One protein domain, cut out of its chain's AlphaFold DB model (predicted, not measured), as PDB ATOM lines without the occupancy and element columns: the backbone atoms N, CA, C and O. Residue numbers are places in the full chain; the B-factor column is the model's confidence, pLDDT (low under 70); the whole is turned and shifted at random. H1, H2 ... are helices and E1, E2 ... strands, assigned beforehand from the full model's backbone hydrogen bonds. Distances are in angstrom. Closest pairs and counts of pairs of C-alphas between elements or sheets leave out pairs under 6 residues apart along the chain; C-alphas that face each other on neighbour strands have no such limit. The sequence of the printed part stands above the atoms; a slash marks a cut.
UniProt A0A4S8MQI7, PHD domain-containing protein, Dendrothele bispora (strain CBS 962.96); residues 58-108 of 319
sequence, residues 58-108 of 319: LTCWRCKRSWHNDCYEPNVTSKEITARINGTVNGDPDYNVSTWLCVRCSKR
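AT A GLANCE: This is residues 58 to 108 of the 319 residues of the protein "PHD domain-containing protein" of Dendrothele bispora (strain CBS 962.96) (UniProt A0A4S8MQI7). Little of this small model is regular: one helix, H1, makes one end, and loops link it to strand E1 and the short helix H2 toward the other end. Residues 91 to 102 run from H1 through the middle to H2. The printed part has 51 residues, with E1, H1 and H2 in that order; it is mostly helix, but the named elements hold only 20 residues. It is compact, with a radius of gyration of the C-alphas of 10.5 A and spans of 27 by 20 by 16 A.

HOW THE PARTS SIT: Begin at H1, residues 78 to 90, where every O i to N i+4 pair is within hydrogen-bond range. E1, residues 66 to 68, is apart from H1 and pairs with no named strand; look beside residues 66 to 67 for residues 58 to 59, antiparallel. H2, residues 103 to 106, is apart from both and too short for an O i to N i+4 pair.

IN THESE COORDINATES: Find C-alpha 78 at (-53.061, -16.513, -30.288); H1 runs 18.1 A to C-alpha 90 at (-52.135, -10.539, -13.230). E1 spans 7.1 A and H2 5.1 A, ending at C-alpha 106, (-34.636, -9.483, -29.056).

THE WHOLE: The C-alphas of Asn 90 and Arg 108 are farthest apart, 28.3 A. The link H1 to H2 is long; the printed part has no cut, and no printed residue is under 70 in pLDDT.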
ATOM      1  N   LEU A  58     -49.542  -5.665 -31.928       96.56
ATOM      2  CA  LEU A  58     -48.425  -5.695 -30.982       96.56
ATOM      3  C   LEU A  58     -47.453  -4.546 -31.248       96.56
ATOM      4  O   LEU A  58     -47.000  -4.363 -32.376       96.56
ATOM      5  N   THR A  59     -47.062  -3.804 -30.208       96.38
ATOM      6  CA  THR A  59     -46.078  -2.712 -30.321       96.38
ATOM      7  C   THR A  59     -44.788  -3.079 -29.602       96.38
ATOM      8  O   THR A  59     -44.784  -3.339 -28.405       96.38
ATOM      9  N   CYS A  60     -43.664  -3.084 -30.324       96.44
ATOM     10  CA  CYS A  60     -42.370  -3.430 -29.741       96.44
ATOM     11  C   CYS A  60     -41.931  -2.372 -28.725       96.44
ATOM     12  O   CYS A  60     -41.728  -1.210 -29.091       96.44
ATOM     13  N   TRP A  61     -41.670  -2.788 -27.485       94.75
ATOM     14  CA  TRP A  61     -41.259  -1.897 -26.399       94.75
ATOM     15  C   TRP A  61     -40.037  -1.040 -26.752       94.75
ATOM     16  O   TRP A  61     -39.983   0.141 -26.405       94.75
ATOM     17  N   ARG A  62     -39.077  -1.614 -27.488       94.12
ATOM     18  CA  ARG A  62     -37.787  -0.978 -27.794       94.12
ATOM     19  C   ARG A  62     -37.812  -0.082 -29.029       94.12
ATOM     20  O   ARG A  62     -37.310   1.031 -28.969       94.12
ATOM     21  N   CYS A  63     -38.337  -0.556 -30.161       95.38
ATOM     22  CA  CYS A  63     -38.318   0.218 -31.414       95.38
ATOM     23  C   CYS A  63     -39.635   0.928 -31.735       95.38
ATOM     24  O   CYS A  63     -39.703   1.600 -32.762       95.38
ATOM     25  N   LYS A  64     -40.665   0.754 -30.893       94.81
ATOM     26  CA  LYS A  64     -41.999   1.365 -31.012       94.81
ATOM     27  C   LYS A  64     -42.704   1.104 -32.348       94.81
ATOM     28  O   LYS A  64     -43.630   1.810 -32.720       94.81
ATOM     29  N   ARG A  65     -42.264   0.080 -33.084       96.56
ATOM     30  CA  ARG A  65     -42.922  -0.380 -34.309       96.56
ATOM     31  C   ARG A  65     -44.033  -1.354 -33.961       96.56
ATOM     32  O   ARG A  65     -43.813  -2.234 -33.123       96.56
ATOM     33  N   SER A  66     -45.146  -1.231 -34.669       97.38
ATOM     34  CA  SER A  66     -46.336  -2.044 -34.451       97.38
ATOM     35  C   SER A  66     -46.531  -3.075 -35.561       97.38
ATOM     36  O   SER A  66     -46.201  -2.828 -36.725       97.38
ATOM     37  N   TRP A  67     -47.026  -4.250 -35.196       98.00
ATOM     38  CA  TRP A  67     -47.243  -5.392 -36.082       98.00
ATOM     39  C   TRP A  67     -48.512  -6.119 -35.662       98.00
ATOM     40  O   TRP A  67     -48.710  -6.330 -34.472       98.00
ATOM     41  N   HIS A  68     -49.353  -6.543 -36.606       98.00
ATOM     42  CA  HIS A  68     -50.353  -7.555 -36.280       98.00
ATOM     43  C   HIS A  68     -49.656  -8.883 -36.002       98.00
ATOM     44  O   HIS A  68     -48.613  -9.164 -36.601       98.00
ATOM     45  N   ASN A  69     -50.234  -9.692 -35.126       97.12
ATOM     46  CA  ASN A  69     -49.803 -11.061 -34.844       97.12
ATOM     47  C   ASN A  69     -49.522 -11.892 -36.110       97.12
ATOM     48  O   ASN A  69     -48.465 -12.519 -36.185       97.12
ATOM     49  N   ASP A  70     -50.397 -11.817 -37.118       97.56
ATOM     50  CA  ASP A  70     -50.250 -12.542 -38.395       97.56
ATOM     51  C   ASP A  70     -49.301 -11.852 -39.384       97.56
ATOM     52  O   ASP A  70     -48.795 -12.454 -40.330       97.56
ATOM     53  N   CYS A  71     -49.055 -10.556 -39.186       98.06
ATOM     54  CA  CYS A  71     -48.138  -9.781 -40.015       98.06
ATOM     55  C   CYS A  71     -46.678  -9.905 -39.568       98.06
ATOM     56  O   CYS A  71     -45.771  -9.500 -40.298       98.06
ATOM     57  N   TYR A  72     -46.441 -10.373 -38.351       97.50
ATOM     58  CA  TYR A  72     -45.117 -10.505 -37.773       97.50
ATOM     59  C   TYR A  72     -44.518 -11.875 -38.103       97.50
ATOM     60  O   TYR A  72     -45.226 -12.865 -38.084       97.50
ATOM     61  N   GLU A  73     -43.216 -11.949 -38.385       96.56
ATOM     62  CA  GLU A  73     -42.541 -13.209 -38.722       96.56
ATOM     63  C   GLU A  73     -41.435 -13.518 -37.692       96.56
ATOM     64  O   GLU A  73     -40.514 -12.703 -37.523       96.56
ATOM     65  N   PRO A  74     -41.487 -14.677 -36.998       94.94
ATOM     66  CA  PRO A  74     -42.520 -15.724 -37.077       94.94
ATOM     67  C   PRO A  74     -43.859 -15.273 -36.470       94.94
ATOM     68  O   PRO A  74     -43.843 -14.515 -35.502       94.94
ATOM     69  N   ASN A  75     -44.987 -15.750 -37.014       96.81
ATOM     70  CA  ASN A  75     -46.328 -15.360 -36.555       96.81
ATOM     71  C   ASN A  75     -46.480 -15.568 -35.046       96.81
ATOM     72  O   ASN A  75     -46.129 -16.624 -34.510       96.81
ATOM     73  N   VAL A  76     -47.022 -14.559 -34.363       96.56
ATOM     74  CA  VAL A  76     -47.311 -14.658 -32.929       96.56
ATOM     75  C   VAL A  76     -48.607 -15.439 -32.768       96.56
ATOM     76  O   VAL A  76     -49.662 -15.000 -33.217       96.56
ATOM     77  N   THR A  77     -48.538 -16.610 -32.140       96.50
ATOM     78  CA  THR A  77     -49.730 -17.447 -31.952       96.50
ATOM     79  C   THR A  77     -50.725 -16.785 -30.999       96.50
ATOM     80  O   THR A  77     -50.326 -16.125 -30.036       96.50
ATOM     81  N   SER A  78     -52.023 -17.027 -31.193       94.75
ATOM     82  CA  SER A  78     -53.061 -16.513 -30.288       94.75
ATOM     83  C   SER A  78     -52.845 -16.954 -28.837       94.75
ATOM     84  O   SER A  78     -53.128 -16.190 -27.921       94.75
ATOM     85  N   LYS A  79     -52.255 -18.140 -28.613       95.88
ATOM     86  CA  LYS A  79     -51.886 -18.626 -27.271       95.88
ATOM     87  C   LYS A  79     -50.875 -17.708 -26.579       95.88
ATOM     88  O   LYS A  79     -51.040 -17.417 -25.399       95.88
ATOM     89  N   GLU A  80     -49.858 -17.229 -27.299       95.44
ATOM     90  CA  GLU A  80     -48.872 -16.293 -26.742       95.44
ATOM     91  C   GLU A  80     -49.515 -14.940 -26.412       95.44
ATOM     92  O   GLU A  80     -49.232 -14.357 -25.367       95.44
ATOM     93  N   ILE A  81     -50.409 -14.452 -27.274       95.81
ATOM     94  CA  ILE A  81     -51.117 -13.184 -27.057       95.81
ATOM     95  C   ILE A  81     -51.988 -13.278 -25.804       95.81
ATOM     96  O   ILE A  81     -51.870 -12.429 -24.923       95.81
ATOM     97  N   THR A  82     -52.795 -14.335 -25.676       95.75
ATOM     98  CA  THR A  82     -53.634 -14.569 -24.493       95.75
ATOM     99  C   THR A  82     -52.791 -14.712 -23.229       95.75
ATOM    100  O   THR A  82     -53.110 -14.089 -22.220       95.75
ATOM    101  N   ALA A  83     -51.680 -15.456 -23.278       96.19
ATOM    102  CA  ALA A  83     -50.763 -15.569 -22.144       96.19
ATOM    103  C   ALA A  83     -50.224 -14.198 -21.708       96.19
ATOM    104  O   ALA A  83     -50.159 -13.913 -20.514       96.19
ATOM    105  N   ARG A  84     -49.902 -13.316 -22.663       95.50
ATOM    106  CA  ARG A  84     -49.414 -11.970 -22.344       95.50
ATOM    107  C   ARG A  84     -50.495 -11.030 -21.817       95.50
ATOM    108  O   ARG A  84     -50.244 -10.214 -20.927       95.50
ATOM    109  N   ILE A  85     -51.706 -11.122 -22.361       95.06
ATOM    110  CA  ILE A  85     -52.858 -10.369 -21.854       95.06
ATOM    111  C   ILE A  85     -53.127 -10.785 -20.406       95.06
ATOM    112  O   ILE A  85     -53.204  -9.918 -19.537       95.06
ATOM    113  N   ASN A  86     -53.150 -12.089 -20.125       96.44
ATOM    114  CA  ASN A  86     -53.321 -12.612 -18.771       96.44
ATOM    115  C   ASN A  86     -52.191 -12.157 -17.839       96.44
ATOM    116  O   ASN A  86     -52.473 -11.691 -16.744       96.44
ATOM    117  N   GLY A  87     -50.933 -12.185 -18.292       95.88
ATOM    118  CA  GLY A  87     -49.806 -11.639 -17.526       95.88
ATOM    119  C   GLY A  87     -49.958 -10.145 -17.225       95.88
ATOM    120  O   GLY A  87     -49.670  -9.691 -16.124       95.88
ATOM    121  N   THR A  88     -50.505  -9.368 -18.162       94.25
ATOM    122  CA  THR A  88     -50.797  -7.940 -17.944       94.25
ATOM    123  C   THR A  88     -51.880  -7.736 -16.883       94.25
ATOM    124  O   THR A  88     -51.745  -6.844 -16.049       94.25
ATOM    125  N   VAL A  89     -52.930  -8.563 -16.899       95.62
ATOM    126  CA  VAL A  89     -54.026  -8.529 -15.913       95.62
ATOM    127  C   VAL A  89     -53.544  -8.974 -14.530       95.62
ATOM    128  O   VAL A  89     -53.891  -8.343 -13.535       95.62
ATOM    129  N   ASN A  90     -52.698 -10.003 -14.470       96.19
ATOM    130  CA  ASN A  90     -52.135 -10.539 -13.230       96.19
ATOM    131  C   ASN A  90     -50.995  -9.679 -12.658       96.19
ATOM    132  O   ASN A  90     -50.569  -9.895 -11.527       96.19
ATOM    133  N   GLY A  91     -50.505  -8.695 -13.418       94.44
ATOM    134  CA  GLY A  91     -49.386  -7.849 -13.012       94.44
ATOM    135  C   GLY A  91     -48.012  -8.505 -13.173       94.44
ATOM    136  O   GLY A  91     -47.042  -7.985 -12.626       94.44
ATOM    137  N   ASP A  92     -47.905  -9.591 -13.943       94.06
ATOM    138  CA  ASP A  92     -46.648 -10.271 -14.249       94.06
ATOM    139  C   ASP A  92     -45.834  -9.447 -15.267       94.06
ATOM    140  O   ASP A  92     -46.199  -9.362 -16.449       94.06
ATOM    141  N   PRO A  93     -44.712  -8.825 -14.859       89.31
ATOM    142  CA  PRO A  93     -43.970  -7.913 -15.730       89.31
ATOM    143  C   PRO A  93     -43.277  -8.641 -16.894       89.31
ATOM    144  O   PRO A  93     -43.142  -8.075 -17.984       89.31
ATOM    145  N   ASP A  94     -42.902  -9.907 -16.692       88.62
ATOM    146  CA  ASP A  94     -42.246 -10.758 -17.694       88.62
ATOM    147  C   ASP A  94     -43.171 -11.098 -18.867       88.62
ATOM    148  O   ASP A  94     -42.736 -11.184 -20.020       88.62
ATOM    149  N   TYR A  95     -44.465 -11.240 -18.577       91.81
ATOM    150  CA  TYR A  95     -45.492 -11.610 -19.546       91.81
ATOM    151  C   TYR A  95     -46.361 -10.425 -19.964       91.81
ATOM    152  O   TYR A  95     -47.340 -10.609 -20.668       91.81
ATOM    153  N   ASN A  96     -46.019  -9.189 -19.612       93.31
ATOM    154  CA  ASN A  96     -46.837  -8.044 -19.996       93.31
ATOM    155  C   ASN A  96     -46.847  -7.835 -21.530       93.31
ATOM    156  O   ASN A  96     -45.824  -7.942 -22.213       93.31
ATOM    157  N   VAL A  97     -47.999  -7.483 -22.109       94.81
ATOM    158  CA  VAL A  97     -48.100  -7.120 -23.537       94.81
ATOM    159  C   VAL A  97     -47.206  -5.913 -23.849       94.81
ATOM    160  O   VAL A  97     -46.580  -5.850 -24.908       94.81
ATOM    161  N   SER A  98     -47.081  -4.987 -22.898       92.44
ATOM    162  CA  SER A  98     -46.274  -3.769 -23.017       92.44
ATOM    163  C   SER A  98     -44.773  -4.048 -23.105       92.44
ATOM    164  O   SER A  98     -44.037  -3.215 -23.626       92.44
ATOM    165  N   THR A  99     -44.302  -5.204 -22.621       95.06
ATOM    166  CA  THR A  99     -42.881  -5.592 -22.638       95.06
ATOM    167  C   THR A  99     -42.516  -6.454 -23.848       95.06
ATOM    168  O   THR A  99     -41.364  -6.871 -23.983       95.06
ATOM    169  N   TRP A 100     -43.448  -6.685 -24.782       95.94
ATOM    170  CA  TRP A 100     -43.180  -7.456 -25.995       95.94
ATOM    171  C   TRP A 100     -42.070  -6.828 -26.857       95.94
ATOM    172  O   TRP A 100     -42.011  -5.614 -27.084       95.94
ATOM    173  N   LEU A 101     -41.179  -7.676 -27.378       96.06
ATOM    174  CA  LEU A 101     -40.046  -7.285 -28.215       96.06
ATOM    175  C   LEU A 101     -40.095  -8.003 -29.564       96.06
ATOM    176  O   LEU A 101     -40.232  -9.219 -29.632       96.06
ATOM    177  N   CYS A 102     -39.874  -7.254 -30.646       96.50
ATOM    178  CA  CYS A 102     -39.744  -7.840 -31.978       96.50
ATOM    179  C   CYS A 102     -38.409  -8.601 -32.148       96.50
ATOM    180  O   CYS A 102     -37.428  -8.283 -31.474       96.50
ATOM    181  N   VAL A 103     -38.310  -9.521 -33.119       95.81
ATOM    182  CA  VAL A 103     -37.149 -10.410 -33.350       95.81
ATOM    183  C   VAL A 103     -35.870  -9.597 -33.532       95.81
ATOM    184  O   VAL A 103     -34.793  -9.954 -33.056       95.81
ATOM    185  N   ARG A 104     -35.981  -8.457 -34.219       95.25
ATOM    186  CA  ARG A 104     -34.854  -7.542 -34.436       95.25
ATOM    187  C   ARG A 104     -34.347  -6.927 -33.135       95.25
ATOM    188  O   ARG A 104     -33.158  -6.645 -33.029       95.25
ATOM    189  N   CYS A 105     -35.239  -6.669 -32.185       95.12
ATOM    190  CA  CYS A 105     -34.908  -6.091 -30.889       95.12
ATOM    191  C   CYS A 105     -34.490  -7.149 -29.866       95.12
ATOM    192  O   CYS A 105     -33.628  -6.829 -29.052       95.12
ATOM    193  N   SER A 106     -35.027  -8.372 -29.933       93.81
ATOM    194  CA  SER A 106     -34.636  -9.483 -29.056       93.81
ATOM    195  C   SER A 106     -33.239 -10.017 -29.382       93.81
ATOM    196  O   SER A 106     -32.463 -10.298 -28.477       93.81
ATOM    197  N   LYS A 107     -32.862 -10.068 -30.668       94.00
ATOM    198  CA  LYS A 107     -31.515 -10.484 -31.108       94.00
ATOM    199  C   LYS A 107     -30.418  -9.458 -30.835       94.00
ATOM    200  O   LYS A 107     -29.242  -9.784 -30.955       94.00
ATOM    201  N   ARG A 108     -30.771  -8.203 -30.540       90.38
ATOM    202  CA  ARG A 108     -29.791  -7.161 -30.221       90.38
ATOM    203  C   ARG A 108     -29.551  -7.189 -28.714       90.38
ATOM    204  O   ARG A 108     -30.391  -6.629 -28.003       90.38
TER     205      ARG A 108